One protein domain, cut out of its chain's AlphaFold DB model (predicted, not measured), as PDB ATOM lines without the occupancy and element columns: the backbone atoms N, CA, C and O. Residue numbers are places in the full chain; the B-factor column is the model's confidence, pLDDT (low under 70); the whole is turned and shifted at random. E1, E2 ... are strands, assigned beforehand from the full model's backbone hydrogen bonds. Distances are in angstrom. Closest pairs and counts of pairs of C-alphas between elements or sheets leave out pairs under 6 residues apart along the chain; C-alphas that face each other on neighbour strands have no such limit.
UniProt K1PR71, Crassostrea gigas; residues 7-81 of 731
ATOM      1  N   ARG A   7     -30.544  62.790  45.845       80.38
ATOM      2  CA  ARG A   7     -31.499  62.373  46.872       80.38
ATOM      3  C   ARG A   7     -32.804  63.151  46.704       80.38
ATOM      4  O   ARG A   7     -32.869  64.338  47.016       80.38
ATOM      5  N   TYR A   8     -33.846  62.463  46.268       82.62
ATOM      6  CA  TYR A   8     -35.204  62.977  46.145       82.62
ATOM      7  C   TYR A   8     -35.967  62.678  47.431       82.62
ATOM      8  O   TYR A   8     -36.041  61.526  47.848       82.62
ATOM      9  N   THR A   9     -36.520  63.699  48.085       83.56
ATOM     10  CA  THR A   9     -37.304  63.522  49.318       83.56
ATOM     11  C   THR A   9     -38.775  63.795  49.040       83.56
ATOM     12  O   THR A   9     -39.129  64.881  48.594       83.56
ATOM     13  N   CYS A  10     -39.618  62.803  49.303       83.06
ATOM     14  CA  CYS A  10     -41.064  62.927  49.362       83.06
ATOM     15  C   CYS A  10     -41.468  63.358  50.774       83.06
ATOM     16  O   CYS A  10     -41.057  62.741  51.758       83.06
ATOM     17  N   THR A  11     -42.268  64.411  50.875       84.38
ATOM     18  CA  THR A  11     -42.736  64.975  52.145       84.38
ATOM     19  C   THR A  11     -44.248  64.790  52.219       84.38
ATOM     20  O   THR A  11     -44.983  65.370  51.423       84.38
ATOM     21  N   HIS A  12     -44.729  63.976  53.158       83.12
ATOM     22  CA  HIS A  12     -46.153  63.770  53.395       83.12
ATOM     23  C   HIS A  12     -46.630  64.664  54.545       83.12
ATOM     24  O   HIS A  12     -46.393  64.383  55.721       83.12
ATOM     25  N   SER A  13     -47.339  65.737  54.204       81.00
ATOM     26  CA  SER A  13     -47.808  66.769  55.140       81.00
ATOM     27  C   SER A  13     -49.170  66.481  55.791       81.00
ATOM     28  O   SER A  13     -49.700  67.336  56.491       81.00
ATOM     29  N   GLY A  14     -49.757  65.297  55.582       73.38
ATOM     30  CA  GLY A  14     -51.084  64.935  56.113       73.38
ATOM     31  C   GLY A  14     -51.134  64.505  57.589       73.38
ATOM     32  O   GLY A  14     -52.210  64.177  58.078       73.38
ATOM     33  N   TYR A  15     -50.003  64.489  58.298       71.50
ATOM     34  CA  TYR A  15     -49.919  64.180  59.732       71.50
ATOM     35  C   TYR A  15     -49.553  65.438  60.532       71.50
ATOM     36  O   TYR A  15     -48.956  66.366  59.994       71.50
ATOM     37  N   HIS A  16     -49.853  65.449  61.840       74.06
ATOM     38  CA  HIS A  16     -49.459  66.536  62.758       74.06
ATOM     39  C   HIS A  16     -47.943  66.817  62.759       74.06
ATOM     40  O   HIS A  16     -47.524  67.910  63.132       74.06
ATOM     41  N   VAL A  17     -47.139  65.845  62.315       72.69
ATOM     42  CA  VAL A  17     -45.716  65.988  62.005       72.69
ATOM     43  C   VAL A  17     -45.501  65.502  60.565       72.69
ATOM     44  O   VAL A  17     -45.918  64.384  60.257       72.69
ATOM     45  N   PRO A  18     -44.887  66.299  59.670       75.56
ATOM     46  CA  PRO A  18     -44.635  65.877  58.296       75.56
ATOM     47  C   PRO A  18     -43.692  64.668  58.267       75.56
ATOM     48  O   PRO A  18     -42.635  64.675  58.899       75.56
ATOM     49  N   VAL A  19     -44.084  63.629  57.530       81.19
ATOM     50  CA  VAL A  19     -43.282  62.410  57.359       81.19
ATOM     51  C   VAL A  19     -42.478  62.533  56.072       81.19
ATOM     52  O   VAL A  19     -43.052  62.738  55.005       81.19
ATOM     53  N   ASN A  20     -41.156  62.383  56.159       84.88
ATOM     54  CA  ASN A  20     -40.257  62.522  55.014       84.88
ATOM     55  C   ASN A  20     -39.657  61.166  54.641       84.88
ATOM     56  O   ASN A  20     -39.056  60.505  55.485       84.88
ATOM     57  N   VAL A  21     -39.761  60.783  53.370       83.44
ATOM     58  CA  VAL A  21     -39.114  59.590  52.807       83.44
ATOM     59  C   VAL A  21     -38.185  60.036  51.695       83.44
ATOM     60  O   VAL A  21     -38.612  60.740  50.788       83.44
ATOM     61  N   SER A  22     -36.915  59.642  51.737       81.88
ATOM     62  CA  SER A  22     -35.942  60.028  50.713       81.88
ATOM     63  C   SER A  22     -35.369  58.836  49.964       81.88
ATOM     64  O   SER A  22     -34.962  57.869  50.599       81.88
ATOM     65  N   VAL A  23     -35.273  58.951  48.641       80.12
ATOM     66  CA  VAL A  23     -34.725  57.945  47.722       80.12
ATOM     67  C   VAL A  23     -33.570  58.560  46.942       80.12
ATOM     68  O   VAL A  23     -33.643  59.716  46.531       80.12
ATOM     69  N   TYR A  24     -32.495  57.804  46.738       78.12
ATOM     70  CA  TYR A  24     -31.391  58.219  45.877       78.12
ATOM     71  C   TYR A  24     -31.609  57.668  44.466       78.12
ATOM     72  O   TYR A  24     -31.755  56.460  44.296       78.12
ATOM     73  N   VAL A  25     -31.652  58.545  43.465       79.12
ATOM     74  CA  VAL A  25     -31.854  58.173  42.060       79.12
ATOM     75  C   VAL A  25     -30.567  58.446  41.299       79.12
ATOM     76  O   VAL A  25     -29.975  59.514  41.437       79.12
ATOM     77  N   THR A  26     -30.122  57.469  40.509       75.44
ATOM     78  CA  THR A  26     -28.985  57.613  39.594       75.44
ATOM     79  C   THR A  26     -29.510  57.608  38.167       75.44
ATOM     80  O   THR A  26     -30.107  56.625  37.733       75.44
ATOM     81  N   VAL A  27     -29.303  58.707  37.443       77.81
ATOM     82  CA  VAL A  27     -29.717  58.836  36.042       77.81
ATOM     83  C   VAL A  27     -28.549  58.423  35.149       77.81
ATOM     84  O   VAL A  27     -27.483  59.035  35.191       77.81
ATOM     85  N   ILE A  28     -28.750  57.370  34.353       80.25
ATOM     86  CA  ILE A  28     -27.748  56.823  33.425       80.25
ATOM     87  C   ILE A  28     -28.086  57.295  32.008       80.25
ATOM     88  O   ILE A  28     -29.195  57.058  31.525       80.25
ATOM     89  N   GLN A  29     -27.138  57.953  31.336       78.88
ATOM     90  CA  GLN A  29     -27.334  58.432  29.964       78.88
ATOM     91  C   GLN A  29     -27.282  57.272  28.949       78.88
ATOM     92  O   GLN A  29     -26.585  56.289  29.198       78.88
ATOM     93  N   PRO A  30     -27.948  57.376  27.780       74.38
ATOM     94  CA  PRO A  30     -27.992  56.298  26.780       74.38
ATOM     95  C   PRO A  30     -26.620  55.836  26.264       74.38
ATOM     96  O   PRO A  30     -26.460  54.689  25.865       74.38
ATOM     97  N   GLU A  31     -25.627  56.724  26.271       81.75
ATOM     98  CA  GLU A  31     -24.263  56.453  25.797       81.75
ATOM     99  C   GLU A  31     -23.418  55.679  26.825       81.75
ATOM    100  O   GLU A  31     -22.379  55.107  26.490       81.75
ATOM    101  N   GLN A  32     -23.852  55.652  28.087       84.69
ATOM    102  CA  GLN A  32     -23.136  54.993  29.170       84.69
ATOM    103  C   GLN A  32     -23.507  53.513  29.241       84.69
ATOM    104  O   GLN A  32     -24.677  53.138  29.309       84.69
ATOM    105  N   LYS A  33     -22.486  52.652  29.284       90.81
ATOM    106  CA  LYS A  33     -22.691  51.217  29.497       90.81
ATOM    107  C   LYS A  33     -23.264  50.978  30.892       90.81
ATOM    108  O   LYS A  33     -22.825  51.584  31.871       90.81
ATOM    109  N   ARG A  34     -24.216  50.055  30.986       92.25
ATOM    110  CA  ARG A  34     -24.856  49.657  32.239       92.25
ATOM    111  C   ARG A  34     -25.084  48.158  32.256       92.25
ATOM    112  O   ARG A  34     -25.213  47.545  31.202       92.25
ATOM    113  N   CYS A  35     -25.149  47.603  33.452       94.31
ATOM    114  CA  CYS A  35     -25.675  46.272  33.656       94.31
ATOM    115  C   CYS A  35     -27.196  46.363  33.784       94.31
ATOM    116  O   CYS A  35     -27.705  47.189  34.546       94.31
ATOM    117  N   GLU A  36     -27.906  45.535  33.021       92.81
ATOM    118  CA  GLU A  36     -29.368  45.465  33.043       92.81
ATOM    119  C   GLU A  36     -29.885  44.813  34.328       92.81
ATOM    120  O   GLU A  36     -29.151  44.108  35.025       92.81
ATOM    121  N   SER A  37     -31.150  45.067  34.665       92.62
ATOM    122  CA  SER A  37     -31.732  44.499  35.877       92.62
ATOM    123  C   SER A  37     -31.887  42.981  35.771       92.62
ATOM    124  O   SER A  37     -32.462  42.491  34.801       92.62
ATOM    125  N   GLU A  38     -31.429  42.241  36.780       94.31
ATOM    126  CA  GLU A  38     -31.409  40.774  36.774       94.31
ATOM    127  C   GLU A  38     -31.699  40.212  38.174       94.31
ATOM    128  O   GLU A  38     -31.216  40.733  39.179       94.31
ATOM    129  N   TRP A  39     -32.444  39.107  38.244       92.81
ATOM    130  CA  TRP A  39     -32.571  38.304  39.462       92.81
ATOM    131  C   TRP A  39     -31.431  37.287  39.546       92.81
ATOM    132  O   TRP A  39     -31.289  36.447  38.662       92.81
ATOM    133  N   SER A  40     -30.633  37.336  40.612       91.94
ATOM    134  CA  SER A  40     -29.527  36.396  40.827       91.94
ATOM    135  C   SER A  40     -29.307  36.160  42.320       91.94
ATOM    136  O   SER A  40     -29.321  37.115  43.098       91.94
ATOM    137  N   GLU A  41     -29.135  34.893  42.717       86.06
ATOM    138  CA  GLU A  41     -28.909  34.464  44.111       86.06
ATOM    139  C   GLU A  41     -29.957  35.004  45.112       86.06
ATOM    140  O   GLU A  41     -29.645  35.409  46.229       86.06
ATOM    141  N   GLY A  42     -31.230  35.058  44.698       86.44
ATOM    142  CA  GLY A  42     -32.338  35.518  45.548       86.44
ATOM    143  C   GLY A  42     -32.436  37.038  45.738       86.44
ATOM    144  O   GLY A  42     -33.284  37.490  46.506       86.44
ATOM    145  N   VAL A  43     -31.618  37.823  45.027       92.12
ATOM    146  CA  VAL A  43     -31.616  39.293  45.057       92.12
ATOM    147  C   VAL A  43     -31.973  39.855  43.676       92.12
ATOM    148  O   VAL A  43     -31.501  39.360  42.647       92.12
ATOM    149  N   LEU A  44     -32.802  40.904  43.647       93.31
ATOM    150  CA  LEU A  44     -33.059  41.699  42.445       93.31
ATOM    151  C   LEU A  44     -31.978  42.770  42.303       93.31
ATOM    152  O   LEU A  44     -31.969  43.761  43.030       93.31
ATOM    153  N   TRP A  45     -31.094  42.592  41.331       93.88
ATOM    154  CA  TRP A  45     -30.076  43.575  40.991       93.88
ATOM    155  C   TRP A  45     -30.665  44.585  40.020       93.88
ATOM    156  O   TRP A  45     -30.875  44.270  38.853       93.88
ATOM    157  N   ASN A  46     -30.947  45.797  40.494       90.81
ATOM    158  CA  ASN A  46     -31.447  46.878  39.646       90.81
ATOM    159  C   ASN A  46     -30.376  47.387  38.667       90.81
ATOM    160  O   ASN A  46     -29.173  47.255  38.916       90.81
ATOM    161  N   ALA A  47     -30.817  48.015  37.571       90.44
ATOM    162  CA  ALA A  47     -29.920  48.545  36.547       90.44
ATOM    163  C   ALA A  47     -28.851  49.468  37.159       90.44
ATOM    164  O   ALA A  47     -29.161  50.373  37.936       90.44
ATOM    165  N   THR A  48     -27.584  49.212  36.830       91.50
ATOM    166  CA  THR A  48     -26.426  49.830  37.497       91.50
ATOM    167  C   THR A  48     -25.377  50.259  36.475       91.50
ATOM    168  O   THR A  48     -25.117  49.551  35.505       91.50
ATOM    169  N   LEU A  49     -24.762  51.424  36.689       91.06
ATOM    170  CA  LEU A  49     -23.738  51.982  35.805       91.06
ATOM    171  C   LEU A  49     -22.480  51.092  35.758       91.06
ATOM    172  O   LEU A  49     -22.003  50.622  36.795       91.06
ATOM    173  N   ALA A  50     -21.914  50.893  34.566       92.81
ATOM    174  CA  ALA A  50     -20.683  50.126  34.397       92.81
ATOM    175  C   ALA A  50     -19.511  50.733  35.184       92.81
ATOM    176  O   ALA A  50     -19.315  51.945  35.204       92.81
ATOM    177  N   GLY A  51     -18.726  49.872  35.829       91.69
ATOM    178  CA  GLY A  51     -17.608  50.253  36.692       91.69
ATOM    179  C   GLY A  51     -17.984  50.515  38.153       91.69
ATOM    180  O   GLY A  51     -17.098  50.849  38.935       91.69
ATOM    181  N   THR A  52     -19.255  50.356  38.540       91.19
ATOM    182  CA  THR A  52     -19.723  50.586  39.919       91.19
ATOM    183  C   THR A  52     -20.179  49.296  40.606       91.19
ATOM    184  O   THR A  52     -20.542  48.315  39.952       91.19
ATOM    185  N   THR A  53     -20.156  49.290  41.940       92.25
ATOM    186  CA  THR A  53     -20.663  48.183  42.764       92.25
ATOM    187  C   THR A  53     -22.043  48.528  43.296       92.25
ATOM    188  O   THR A  53     -22.222  49.550  43.959       92.25
ATOM    189  N   LYS A  54     -23.017  47.655  43.043       92.44
ATOM    190  CA  LYS A  54     -24.357  47.753  43.613       92.44
ATOM    191  C   LYS A  54     -24.407  47.025  44.952       92.44
ATOM    192  O   LYS A  54     -23.798  45.968  45.099       92.44
ATOM    193  N   GLN A  55     -25.146  47.590  45.900       93.31
ATOM    194  CA  GLN A  55     -25.447  46.978  47.189       93.31
ATOM    195  C   GLN A  55     -26.957  46.808  47.320       93.31
ATOM    196  O   GLN A  55     -27.704  47.718  46.954       93.31
ATOM    197  N   GLU A  56     -27.385  45.659  47.826       93.00
ATOM    198  CA  GLU A  56     -28.788  45.310  48.051       93.00
ATOM    199  C   GLU A  56     -28.910  44.522  49.369       93.00
ATOM    200  O   GLU A  56     -27.931  43.918  49.822       93.00
ATOM    201  N   PRO A  57     -30.076  44.531  50.037       93.06
ATOM    202  CA  PRO A  57     -30.277  43.718  51.231       93.06
ATOM    203  C   PRO A  57     -30.114  42.228  50.909       93.06
ATOM    204  O   PRO A  57     -30.423  41.777  49.803       93.06
ATOM    205  N   CYS A  58     -29.630  41.458  51.883       93.56
ATOM    206  CA  CYS A  58     -29.474  40.016  51.718       93.56
ATOM    207  C   CYS A  58     -30.817  39.301  51.463       93.56
ATOM    208  O   CYS A  58     -31.877  39.812  51.846       93.56
ATOM    209  N   PRO A  59     -30.783  38.104  50.849       89.81
ATOM    210  CA  PRO A  59     -31.962  37.266  50.648       89.81
ATOM    211  C   PRO A  59     -32.731  36.976  51.945       89.81
ATOM    212  O   PRO A  59     -32.202  37.062  53.055       89.81
ATOM    213  N   SER A  60     -34.001  36.581  51.811       82.94
ATOM    214  CA  SER A  60     -34.860  36.277  52.962       82.94
ATOM    215  C   SER A  60     -34.209  35.260  53.914       82.94
ATOM    216  O   SER A  60     -33.764  34.205  53.470       82.94
ATOM    217  N   LYS A  61     -34.248  35.550  55.227       82.75
ATOM    218  CA  LYS A  61     -33.644  34.782  56.346       82.75
ATOM    219  C   LYS A  61     -32.137  34.994  56.584       82.75
ATOM    220  O   LYS A  61     -31.590  34.384  57.502       82.75
ATOM    221  N   GLN A  62     -31.488  35.883  55.833       89.56
ATOM    222  CA  GLN A  62     -30.122  36.339  56.106       89.56
ATOM    223  C   GLN A  62     -30.110  37.828  56.481       89.56
ATOM    224  O   GLN A  62     -30.958  38.606  56.042       89.56
ATOM    225  N   LYS A  63     -29.149  38.225  57.317       90.12
ATOM    226  CA  LYS A  63     -28.874  39.615  57.697       90.12
ATOM    227  C   LYS A  63     -27.623  40.110  56.972       90.12
ATOM    228  O   LYS A  63     -26.713  39.328  56.715       90.12
ATOM    229  N   GLY A  64     -27.590  41.409  56.681       91.06
ATOM    230  CA  GLY A  64     -26.442  42.095  56.086       91.06
ATOM    231  C   GLY A  64     -26.733  42.694  54.710       91.06
ATOM    232  O   GLY A  64     -27.870  43.075  54.413       91.06
ATOM    233  N   THR A  65     -25.701  42.818  53.874       92.81
ATOM    234  CA  THR A  65     -25.793  43.492  52.568       92.81
ATOM    235  C   THR A  65     -25.048  42.715  51.487       92.81
ATOM    236  O   THR A  65     -23.831  42.561  51.554       92.81
ATOM    237  N   ALA A  66     -25.768  42.265  50.462       93.50
ATOM    238  CA  ALA A  66     -25.188  41.645  49.280       93.50
ATOM    239  C   ALA A  66     -24.573  42.717  48.374       93.50
ATOM    240  O   ALA A  66     -25.120  43.814  48.230       93.50
ATOM    241  N   THR A  67     -23.460  42.396  47.708       93.00
ATOM    242  CA  THR A  67     -22.821  43.321  46.759       93.00
ATOM    243  C   THR A  67     -22.573  42.665  45.409       93.00
ATOM    244  O   THR A  67     -22.339  41.463  45.325       93.00
ATOM    245  N   ARG A  68     -22.632  43.437  44.323       93.75
ATOM    246  CA  ARG A  68     -22.346  42.934  42.973       93.75
ATOM    247  C   ARG A  68     -21.677  44.014  42.145       93.75
ATOM    248  O   ARG A  68     -22.162  45.143  42.072       93.75
ATOM    249  N   TYR A  69     -20.558  43.672  41.516       93.38
ATOM    250  CA  TYR A  69     -19.808  44.600  40.675       93.38
ATOM    251  C   TYR A  69     -20.320  44.572  39.234       93.38
ATOM    252  O   TYR A  69     -20.415  43.507  38.619       93.38
ATOM    253  N   CYS A  70     -20.633  45.738  38.674       94.75
ATOM    254  CA  CYS A  70     -20.934  45.879  37.258       94.75
ATOM    255  C   CYS A  70     -19.634  46.172  36.500       94.75
ATOM    256  O   CYS A  70     -19.037  47.235  36.665       94.75
ATOM    257  N   LYS A  71     -19.176  45.237  35.657       94.00
ATOM    258  CA  LYS A  71     -17.905  45.386  34.928       94.00
ATOM    259  C   LYS A  71     -17.983  46.548  33.921       94.00
ATOM    260  O   LYS A  71     -19.072  46.838  33.423       94.00
ATOM    261  N   PRO A  72     -16.848  47.156  33.514       92.75
ATOM    262  CA  PRO A  72     -16.822  48.271  32.550       92.75
ATOM    263  C   PRO A  72     -17.510  47.993  31.202       92.75
ATOM    264  O   PRO A  72     -17.913  48.915  30.496       92.75
ATOM    265  N   LEU A  73     -17.662  46.720  30.828       92.25
ATOM    266  CA  LEU A  73     -18.358  46.303  29.610       92.25
ATOM    267  C   LEU A  73     -19.894  46.298  29.731       92.25
ATOM    268  O   LEU A  73     -20.549  46.020  28.733       92.25
ATOM    269  N   GLY A  74     -20.465  46.617  30.899       91.25
ATOM    270  CA  GLY A  74     -21.910  46.524  31.147       91.25
ATOM    271  C   GLY A  74     -22.384  45.093  31.413       91.25
ATOM    272  O   GLY A  74     -23.526  44.752  31.132       91.25
ATOM    273  N   ILE A  75     -21.494  44.238  31.925       93.81
ATOM    274  CA  ILE A  75     -21.787  42.838  32.251       93.81
ATOM    275  C   ILE A  75     -21.620  42.656  33.755       93.81
ATOM    276  O   ILE A  75     -20.599  43.055  34.323       93.81
ATOM    277  N   TRP A  76     -22.606  42.042  34.401       94.31
ATOM    278  CA  TRP A  76     -22.529  41.755  35.825       94.31
ATOM    279  C   TRP A  76     -21.398  40.769  36.152       94.31
ATOM    280  O   TRP A  76     -21.194  39.772  35.460       94.31
ATOM    281  N   ALA A  77     -20.670  41.030  37.238       92.50
ATOM    282  CA  ALA A  77     -19.857  40.020  37.904       92.50
ATOM    283  C   ALA A  77     -20.740  39.082  38.750       92.50
ATOM    284  O   ALA A  77     -21.934  39.335  38.947       92.50
ATOM    285  N   SER A  78     -20.151  38.002  39.262       89.94
ATOM    286  CA  SER A  78     -20.818  37.129  40.228       89.94
ATOM    287  C   SER A  78     -21.213  37.928  41.483       89.94
ATOM    288  O   SER A  78     -20.416  38.754  41.938       89.94
ATOM    289  N   PRO A  79     -22.428  37.738  42.030       90.19
ATOM    290  CA  PRO A  79     -22.812  38.337  43.305       90.19
ATOM    291  C   PRO A  79     -21.878  37.890  44.435       90.19
ATOM    292  O   PRO A  79     -21.518  36.717  44.520       90.19
ATOM    293  N   SER A  80     -21.520  38.817  45.318       90.06
ATOM    294  CA  SER A  80     -20.802  38.539  46.556       90.06
ATOM    295  C   SER A  80     -21.772  38.579  47.735       90.06
ATOM    296  O   SER A  80     -22.351  39.621  48.062       90.06
ATOM    297  N   LEU A  81     -21.935  37.417  48.370       90.06
ATOM    298  CA  LEU A  81     -22.765  37.193  49.558       90.06
ATOM    299  C   LEU A  81     -21.921  37.050  50.837       90.06
ATOM    300  O   LEU A  81     -22.404  36.540  51.840       90.06
TER     301      LEU A  81
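This is residues 7 to 81 of the 731 residues of a protein of Crassostrea gigas (UniProt K1PR71). A small body of two strand hairpins, E3 with E4 and E5 with E6, has a third hairpin, E1 with E2, set off from it as a long arm whose turn, residues 13 to 18, sticks out. E4 comes next to E5 in the body, and a long stretch, residues 26 to 37, leads from the arm into it. The printed part has 75 residues, with six named strands, E1 to E6 in chain order, in three separate antiparallel two-stranded sheets, and no named helix. It is all strand by class, though under half of the residues, 32 of 75, are in named elements. The whole is loose, with a radius of gyration of the C-alphas of 15.7 A and spans of 49 by 37 by 15 A.

E1, residues 7 to 12, begins at C-alpha 7 (-31.499, 62.373, 46.872) and is 16.1 A long. E2, residues 19 to 25, is 19.6 A long. E3 is residues 38 to 40 and E4 residues 43 to 45. E5, residues 53 to 57, is 13.6 A long. E6, residues 62 to 69, is 20.3 A long and ends at C-alpha 69 (-19.808, 44.600, 40.675).

E1 and E2 form an antiparallel hairpin at 155 degrees, with N 10 and O 21 at 2.7 A, within hydrogen-bond range. E2 is apart from E3, E4, E5 and E6. In the hairpin of E3 and E4, N 45 and O 38 are 2.8 A apart. In that of E5 and E6, N 54 and O 68 are 2.8 A apart. The closest C-alphas of E4 and E5, Val 43 and Glu 56, are 7.3 A apart. E4 and E6 are near each other.

The C-alphas farthest apart, His 16 and Leu 73, are 49.8 A apart. The link from E2 to E3 is long. The printed part has no cut, and no printed residue is under 70 in pLDDT.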